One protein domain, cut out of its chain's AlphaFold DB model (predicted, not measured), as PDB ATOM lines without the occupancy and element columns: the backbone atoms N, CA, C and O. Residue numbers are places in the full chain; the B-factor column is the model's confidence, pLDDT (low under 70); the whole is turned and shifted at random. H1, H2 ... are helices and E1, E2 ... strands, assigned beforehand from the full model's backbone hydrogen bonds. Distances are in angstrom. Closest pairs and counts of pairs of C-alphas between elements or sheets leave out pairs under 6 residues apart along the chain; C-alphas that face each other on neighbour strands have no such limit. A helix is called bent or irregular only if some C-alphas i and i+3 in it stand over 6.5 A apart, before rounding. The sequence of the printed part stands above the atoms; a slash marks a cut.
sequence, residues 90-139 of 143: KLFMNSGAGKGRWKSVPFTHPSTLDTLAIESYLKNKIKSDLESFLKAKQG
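This is residues 90 to 139 of the 143 residues of the protein "AAA-ATPase" of Senna tora (UniProt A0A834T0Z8). A small two-stranded hairpin, E1 and E2, and one long helix, H1, sit at opposite ends of an open, flat model, joined by the winding link of residues 108 to 119. The helix makes a separate arm with no contact to E1, and much of it stands free, namely residues 120 to 122 and 128 to 138. The printed part has 50 residues, with two named strands and then one named helix along the chain; the sheet has the order E1 - E2 and is antiparallel, and the class is mixed, helices and strands. The whole is extended, with a radius of gyration of the C-alphas of 16.1 A and spans of 43 by 33 by 16 A.

The printed part opens with strand E1, residues 90 to 93, whose antiparallel neighbour is strand E2, residues 103 to 107. The two form a hairpin, and the angle between their directions is 142 degrees. The C-alphas of Phe 92 and Ser 104 face each other at 4.3 A, and those of Lys 90 and Pro 106 at 4.7 A. Across the pair, N 93 and O 103 are within hydrogen-bond range at 2.8 A, and N 91 and O 105 at 2.9 A. Helix H1, residues 120 to 138, comes after a long link and is apart from E1. In H1, 14 of 15 O i to N i+4 pairs are within hydrogen-bond range.

E1 begins at C-alpha 90, at (-40.411, 11.623, 10.301), and runs 9.6 A from first to last C-alpha, residues 90 to 93. E2, residues 103 to 107, is 12.4 A long and ends at C-alpha 107, at (-42.175, 7.905, 13.248). H1 runs 27.8 A from C-alpha 120 to C-alpha 138, the latter at (-21.470, 26.259, 11.828), and is not bent.

The two C-alphas farthest apart are those of Gly 98 and Tyr 121, at 43.4 A. The C-alphas of Lys 90 and Gly 139, the first and last printed residues, are 27.5 A apart. The printed part has no cut. The link from E1 to E2 is short, with 9 residues, and the link from E2 to H1 is long, with 12 residues. Residues 115 to 122, of which 120 to 122 belong to H1, stand free, and so do residues 128 to 139, of which 128 to 138 belong to H1. The mean pLDDT of the printed part is 82.9, and it is under 70 at residues 95 to 100 and 137 to 139 of this model.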
ATOM      1  N   LYS A  90     -39.620  11.920  11.499       85.25
ATOM      2  CA  LYS A  90     -40.411  11.623  10.301       85.25
ATOM      3  C   LYS A  90     -39.637  10.661   9.427       85.25
ATOM      4  O   LYS A  90     -38.511  10.958   9.031       85.25
ATOM      5  N   LEU A  91     -40.252   9.533   9.091       86.12
ATOM      6  CA  LEU A  91     -39.691   8.598   8.130       86.12
ATOM      7  C   LEU A  91     -40.093   9.043   6.727       86.12
ATOM      8  O   LEU A  91     -41.278   9.063   6.389       86.12
ATOM      9  N   PHE A  92     -39.104   9.405   5.915       86.12
ATOM     10  CA  PHE A  92     -39.310   9.758   4.516       86.12
ATOM     11  C   PHE A  92     -39.073   8.533   3.636       86.12
ATOM     12  O   PHE A  92     -38.010   7.921   3.683       86.12
ATOM     13  N   MET A  93     -40.061   8.184   2.817       85.44
ATOM     14  CA  MET A  93     -40.001   7.058   1.892       85.44
ATOM     15  C   MET A  93     -40.305   7.531   0.473       85.44
ATOM     16  O   MET A  93     -41.169   8.386   0.248       85.44
ATOM     17  N   ASN A  94     -39.612   6.944  -0.498       85.25
ATOM     18  CA  ASN A  94     -39.927   7.116  -1.907       85.25
ATOM     19  C   ASN A  94     -40.948   6.042  -2.311       85.25
ATOM     20  O   ASN A  94     -40.583   4.920  -2.655       85.25
ATOM     21  N   SER A  95     -42.246   6.350  -2.200       68.25
ATOM     22  CA  SER A  95     -43.287   5.434  -2.677       68.25
ATOM     23  C   SER A  95     -43.299   5.475  -4.207       68.25
ATOM     24  O   SER A  95     -43.744   6.473  -4.774       68.25
ATOM     25  N   GLY A  96     -42.844   4.409  -4.870       63.31
ATOM     26  CA  GLY A  96     -42.691   4.319  -6.334       63.31
ATOM     27  C   GLY A  96     -43.961   4.516  -7.180       63.31
ATOM     28  O   GLY A  96     -43.891   4.492  -8.404       63.31
ATOM     29  N   ALA A  97     -45.120   4.766  -6.569       62.88
ATOM     30  CA  ALA A  97     -46.345   5.148  -7.263       62.88
ATOM     31  C   ALA A  97     -46.386   6.673  -7.518       62.88
ATOM     32  O   ALA A  97     -47.048   7.426  -6.801       62.88
ATOM     33  N   GLY A  98     -45.665   7.119  -8.554       59.12
ATOM     34  CA  GLY A  98     -45.840   8.432  -9.193       59.12
ATOM     35  C   GLY A  98     -44.837   9.535  -8.810       59.12
ATOM     36  O   GLY A  98     -44.707   9.928  -7.653       59.12
ATOM     37  N   LYS A  99     -44.169  10.084  -9.839       65.00
ATOM     38  CA  LYS A  99     -43.324  11.303  -9.856       65.00
ATOM     39  C   LYS A  99     -42.194  11.412  -8.810       65.00
ATOM     40  O   LYS A  99     -41.712  12.515  -8.580       65.00
ATOM     41  N   GLY A 100     -41.753  10.312  -8.190       68.62
ATOM     42  CA  GLY A 100     -40.540  10.284  -7.350       68.62
ATOM     43  C   GLY A 100     -40.557  11.245  -6.153       68.62
ATOM     44  O   GLY A 100     -39.506  11.677  -5.686       68.62
ATOM     45  N   ARG A 101     -41.744  11.640  -5.681       75.81
ATOM     46  CA  ARG A 101     -41.881  12.632  -4.613       75.81
ATOM     47  C   ARG A 101     -41.767  11.947  -3.254       75.81
ATOM     48  O   ARG A 101     -42.585  11.089  -2.929       75.81
ATOM     49  N   TRP A 102     -40.791  12.371  -2.450       84.69
ATOM     50  CA  TRP A 102     -40.651  11.951  -1.054       84.69
ATOM     51  C   TRP A 102     -41.957  12.172  -0.282       84.69
ATOM     52  O   TRP A 102     -42.532  13.264  -0.316       84.69
ATOM     53  N   LYS A 103     -42.411  11.138   0.432       83.38
ATOM     54  CA  LYS A 103     -43.542  11.210   1.365       83.38
ATOM     55  C   LYS A 103     -43.046  10.915   2.773       83.38
ATOM     56  O   LYS A 103     -42.226  10.022   2.950       83.38
ATOM     57  N   SER A 104     -43.549  11.651   3.759       85.00
ATOM     58  CA  SER A 104     -43.209  11.449   5.169       85.00
ATOM     59  C   SER A 104     -44.364  10.848   5.949       85.00
ATOM     60  O   SER A 104     -45.500  11.295   5.781       85.00
ATOM     61  N   VAL A 105     -44.054   9.953   6.877       82.75
ATOM     62  CA  VAL A 105     -44.968   9.528   7.944       82.75
ATOM     63  C   VAL A 105     -44.360   9.872   9.307       82.75
ATOM     64  O   VAL A 105     -43.131   9.833   9.434       82.75
ATOM     65  N   PRO A 106     -45.171  10.244  10.317       83.75
ATOM     66  CA  PRO A 106     -44.690  10.334  11.692       83.75
ATOM     67  C   PRO A 106     -44.064   9.001  12.115       83.75
ATOM     68  O   PRO A 106     -44.601   7.936  11.810       83.75
ATOM     69  N   PHE A 107     -42.922   9.062  12.784       80.62
ATOM     70  CA  PHE A 107     -42.175   7.905  13.248       80.62
ATOM     71  C   PHE A 107     -41.797   8.111  14.709       80.62
ATOM     72  O   PHE A 107     -40.895   8.876  15.031       80.62
ATOM     73  N   THR A 108     -42.476   7.401  15.599       80.06
ATOM     74  CA  THR A 108     -42.207   7.469  17.035       80.06
ATOM     75  C   THR A 108     -41.683   6.107  17.466       80.06
ATOM     76  O   THR A 108     -42.447   5.151  17.564       80.06
ATOM     77  N   HIS A 109     -40.368   5.995  17.672       76.12
ATOM     78  CA  HIS A 109     -39.731   4.760  18.134       76.12
ATOM     79  C   HIS A 109     -38.976   5.014  19.443       76.12
ATOM     80  O   HIS A 109     -38.219   5.980  19.517       76.12
ATOM     81  N   PRO A 110     -39.122   4.154  20.467       76.38
ATOM     82  CA  PRO A 110     -38.473   4.348  21.767       76.38
ATOM     83  C   PRO A 110     -36.957   4.084  21.752       76.38
ATOM     84  O   PRO A 110     -36.282   4.315  22.752       76.38
ATOM     85  N   SER A 111     -36.408   3.578  20.643       80.69
ATOM     86  CA  SER A 111     -34.976   3.268  20.549       80.69
ATOM     87  C   SER A 111     -34.129   4.518  20.402       80.69
ATOM     88  O   SER A 111     -34.325   5.331  19.502       80.69
ATOM     89  N   THR A 112     -33.106   4.594  21.240       82.88
ATOM     90  CA  THR A 112     -32.033   5.583  21.172       82.88
ATOM     91  C   THR A 112     -30.720   4.905  20.773       82.88
ATOM     92  O   THR A 112     -30.599   3.675  20.834       82.88
ATOM     93  N   LEU A 113     -29.691   5.691  20.427       82.12
ATOM     94  CA  LEU A 113     -28.338   5.157  20.209       82.12
ATOM     95  C   LEU A 113     -27.814   4.365  21.422       82.12
ATOM     96  O   LEU A 113     -26.989   3.462  21.269       82.12
ATOM     97  N   ASP A 114     -28.297   4.667  22.627       82.56
ATOM     98  CA  ASP A 114     -27.890   3.975  23.849       82.56
ATOM     99  C   ASP A 114     -28.493   2.571  23.933       82.56
ATOM    100  O   ASP A 114     -27.780   1.642  24.301       82.56
ATOM    101  N   THR A 115     -29.734   2.394  23.471       87.31
ATOM    102  CA  THR A 115     -30.419   1.086  23.427       87.31
ATOM    103  C   THR A 115     -29.912   0.141  22.331       87.31
ATOM    104  O   THR A 115     -30.240  -1.042  22.347       87.31
ATOM    105  N   LEU A 116     -29.106   0.629  21.378       88.12
ATOM    106  CA  LEU A 116     -28.512  -0.214  20.336       88.12
ATOM    107  C   LEU A 116     -27.396  -1.096  20.914       88.12
ATOM    108  O   LEU A 116     -26.443  -0.589  21.520       88.12
ATOM    109  N   ALA A 117     -27.487  -2.403  20.664       89.38
ATOM    110  CA  ALA A 117     -26.454  -3.384  20.986       89.38
ATOM    111  C   ALA A 117     -25.262  -3.246  20.018       89.38
ATOM    112  O   ALA A 117     -25.164  -3.940  19.011       89.38
ATOM    113  N   ILE A 118     -24.384  -2.286  20.310       92.12
ATOM    114  CA  ILE A 118     -23.146  -1.985  19.580       92.12
ATOM    115  C   ILE A 118     -22.045  -1.785  20.623       92.12
ATOM    116  O   ILE A 118     -22.313  -1.254  21.706       92.12
ATOM    117  N   GLU A 119     -20.813  -2.175  20.297       95.31
ATOM    118  CA  GLU A 119     -19.643  -1.954  21.147       95.31
ATOM    119  C   GLU A 119     -19.506  -0.476  21.558       95.31
ATOM    120  O   GLU A 119     -19.654   0.442  20.743       95.31
ATOM    121  N   SER A 120     -19.222  -0.237  22.841       92.69
ATOM    122  CA  SER A 120     -19.203   1.103  23.442       92.69
ATOM    123  C   SER A 120     -18.191   2.036  22.774       92.69
ATOM    124  O   SER A 120     -18.507   3.199  22.518       92.69
ATOM    125  N   TYR A 121     -17.007   1.521  22.432       94.06
ATOM    126  CA  TYR A 121     -15.977   2.281  21.729       94.06
ATOM    127  C   TYR A 121     -16.476   2.781  20.367       94.06
ATOM    128  O   TYR A 121     -16.404   3.978  20.077       94.06
ATOM    129  N   LEU A 122     -17.057   1.890  19.557       94.19
ATOM    130  CA  LEU A 122     -17.592   2.240  18.242       94.19
ATOM    131  C   LEU A 122     -18.759   3.230  18.351       94.19
ATOM    132  O   LEU A 122     -18.807   4.213  17.612       94.19
ATOM    133  N   LYS A 123     -19.664   3.020  19.315       93.69
ATOM    134  CA  LYS A 123     -20.784   3.931  19.595       93.69
ATOM    135  C   LYS A 123     -20.296   5.349  19.909       93.69
ATOM    136  O   LYS A 123     -20.806   6.312  19.340       93.69
ATOM    137  N   ASN A 124     -19.292   5.480  20.775       93.81
ATOM    138  CA  ASN A 124     -18.725   6.775  21.152       93.81
ATOM    139  C   ASN A 124     -17.998   7.445  19.984       93.81
ATOM    140  O   ASN A 124     -18.143   8.651  19.785       93.81
ATOM    141  N   LYS A 125     -17.278   6.663  19.172       95.12
ATOM    142  CA  LYS A 125     -16.618   7.164  17.964       95.12
ATOM    143  C   LYS A 125     -17.628   7.759  16.978       95.12
ATOM    144  O   LYS A 125     -17.426   8.878  16.522       95.12
ATOM    145  N   ILE A 126     -18.733   7.057  16.708       93.75
ATOM    146  CA  ILE A 126     -19.806   7.548  15.824       93.75
ATOM    147  C   ILE A 126     -20.430   8.832  16.386       93.75
ATOM    148  O   ILE A 126     -20.582   9.805  15.653       93.75
ATOM    149  N   LYS A 127     -20.758   8.872  17.687       91.94
ATOM    150  CA  LYS A 127     -21.316  10.080  18.324       91.94
ATOM    151  C   LYS A 127     -20.375  11.283  18.182       91.94
ATOM    152  O   LYS A 127     -20.810  12.345  17.746       91.94
ATOM    153  N   SER A 128     -19.089  11.104  18.490       93.88
ATOM    154  CA  SER A 128     -18.079  12.168  18.406       93.88
ATOM    155  C   SER A 128     -17.877  12.683  16.979       93.88
ATOM    156  O   SER A 128     -17.691  13.886  16.781       93.88
ATOM    157  N   ASP A 129     -17.897  11.794  15.985       94.81
ATOM    158  CA  ASP A 129     -17.762  12.165  14.576       94.81
ATOM    159  C   ASP A 129     -18.963  13.003  14.110       94.81
ATOM    160  O   ASP A 129     -18.793  14.092  13.558       94.81
ATOM    161  N   LEU A 130     -20.185  12.576  14.459       93.19
ATOM    162  CA  LEU A 130     -21.411  13.323  14.161       93.19
ATOM    163  C   LEU A 130     -21.428  14.708  14.828       93.19
ATOM    164  O   LEU A 130     -21.799  15.696  14.190       93.19
ATOM    165  N   GLU A 131     -21.000  14.818  16.088       91.31
ATOM    166  CA  GLU A 131     -20.868  16.113  16.769       91.31
ATOM    167  C   GLU A 131     -19.831  17.023  16.099       91.31
ATOM    168  O   GLU A 131     -20.052  18.231  15.972       91.31
ATOM    169  N   SER A 132     -18.709  16.455  15.657       92.38
ATOM    170  CA  SER A 132     -17.659  17.196  14.952       92.38
ATOM    171  C   SER A 132     -18.160  17.709  13.603       92.38
ATOM    172  O   SER A 132     -17.969  18.883  13.282       92.38
ATOM    173  N   PHE A 133     -18.891  16.877  12.857       92.00
ATOM    174  CA  PHE A 133     -19.531  17.260  11.600       92.00
ATOM    175  C   PHE A 133     -20.520  18.423  11.783       92.00
ATOM    176  O   PHE A 133     -20.511  19.384  11.008       92.00
ATOM    177  N   LEU A 134     -21.342  18.390  12.839       86.75
ATOM    178  CA  LEU A 134     -22.277  19.477  13.150       86.75
ATOM    179  C   LEU A 134     -21.558  20.797  13.455       86.75
ATOM    180  O   LEU A 134     -21.969  21.847  12.956       86.75
ATOM    181  N   LYS A 135     -20.479  20.747  14.244       86.31
ATOM    182  CA  LYS A 135     -19.666  21.926  14.584       86.31
ATOM    183  C   LYS A 135     -18.975  22.511  13.351       86.31
ATOM    184  O   LYS A 135     -18.981  23.727  13.177       86.31
ATOM    185  N   ALA A 136     -18.459  21.665  12.458       81.50
ATOM    186  CA  ALA A 136     -17.815  22.103  11.219       81.50
ATOM    187  C   ALA A 136     -18.769  22.885  10.294       81.50
ATOM    188  O   ALA A 136     -18.361  23.855   9.659       81.50
ATOM    189  N   LYS A 137     -20.063  22.533  10.264       67.62
ATOM    190  CA  LYS A 137     -21.072  23.234   9.451       67.62
ATOM    191  C   LYS A 137     -21.406  24.646   9.960       67.62
ATOM    192  O   LYS A 137     -21.799  25.494   9.165       67.62
ATOM    193  N   GLN A 138     -21.247  24.920  11.257       58.47
ATOM    194  CA  GLN A 138     -21.470  26.259  11.828       58.47
ATOM    195  C   GLN A 138     -20.309  27.231  11.545       58.47
ATOM    196  O   GLN A 138     -20.489  28.437  11.672       58.47
ATOM    197  N   GLY A 139     -19.145  26.728  11.115       52.47
ATOM    198  CA  GLY A 139     -17.945  27.523  10.837       52.47
ATOM    199  C   GLY A 139     -17.889  28.223   9.472       52.47
ATOM    200  O   GLY A 139     -16.888  28.870   9.196       52.47
TER     201      GLY A 139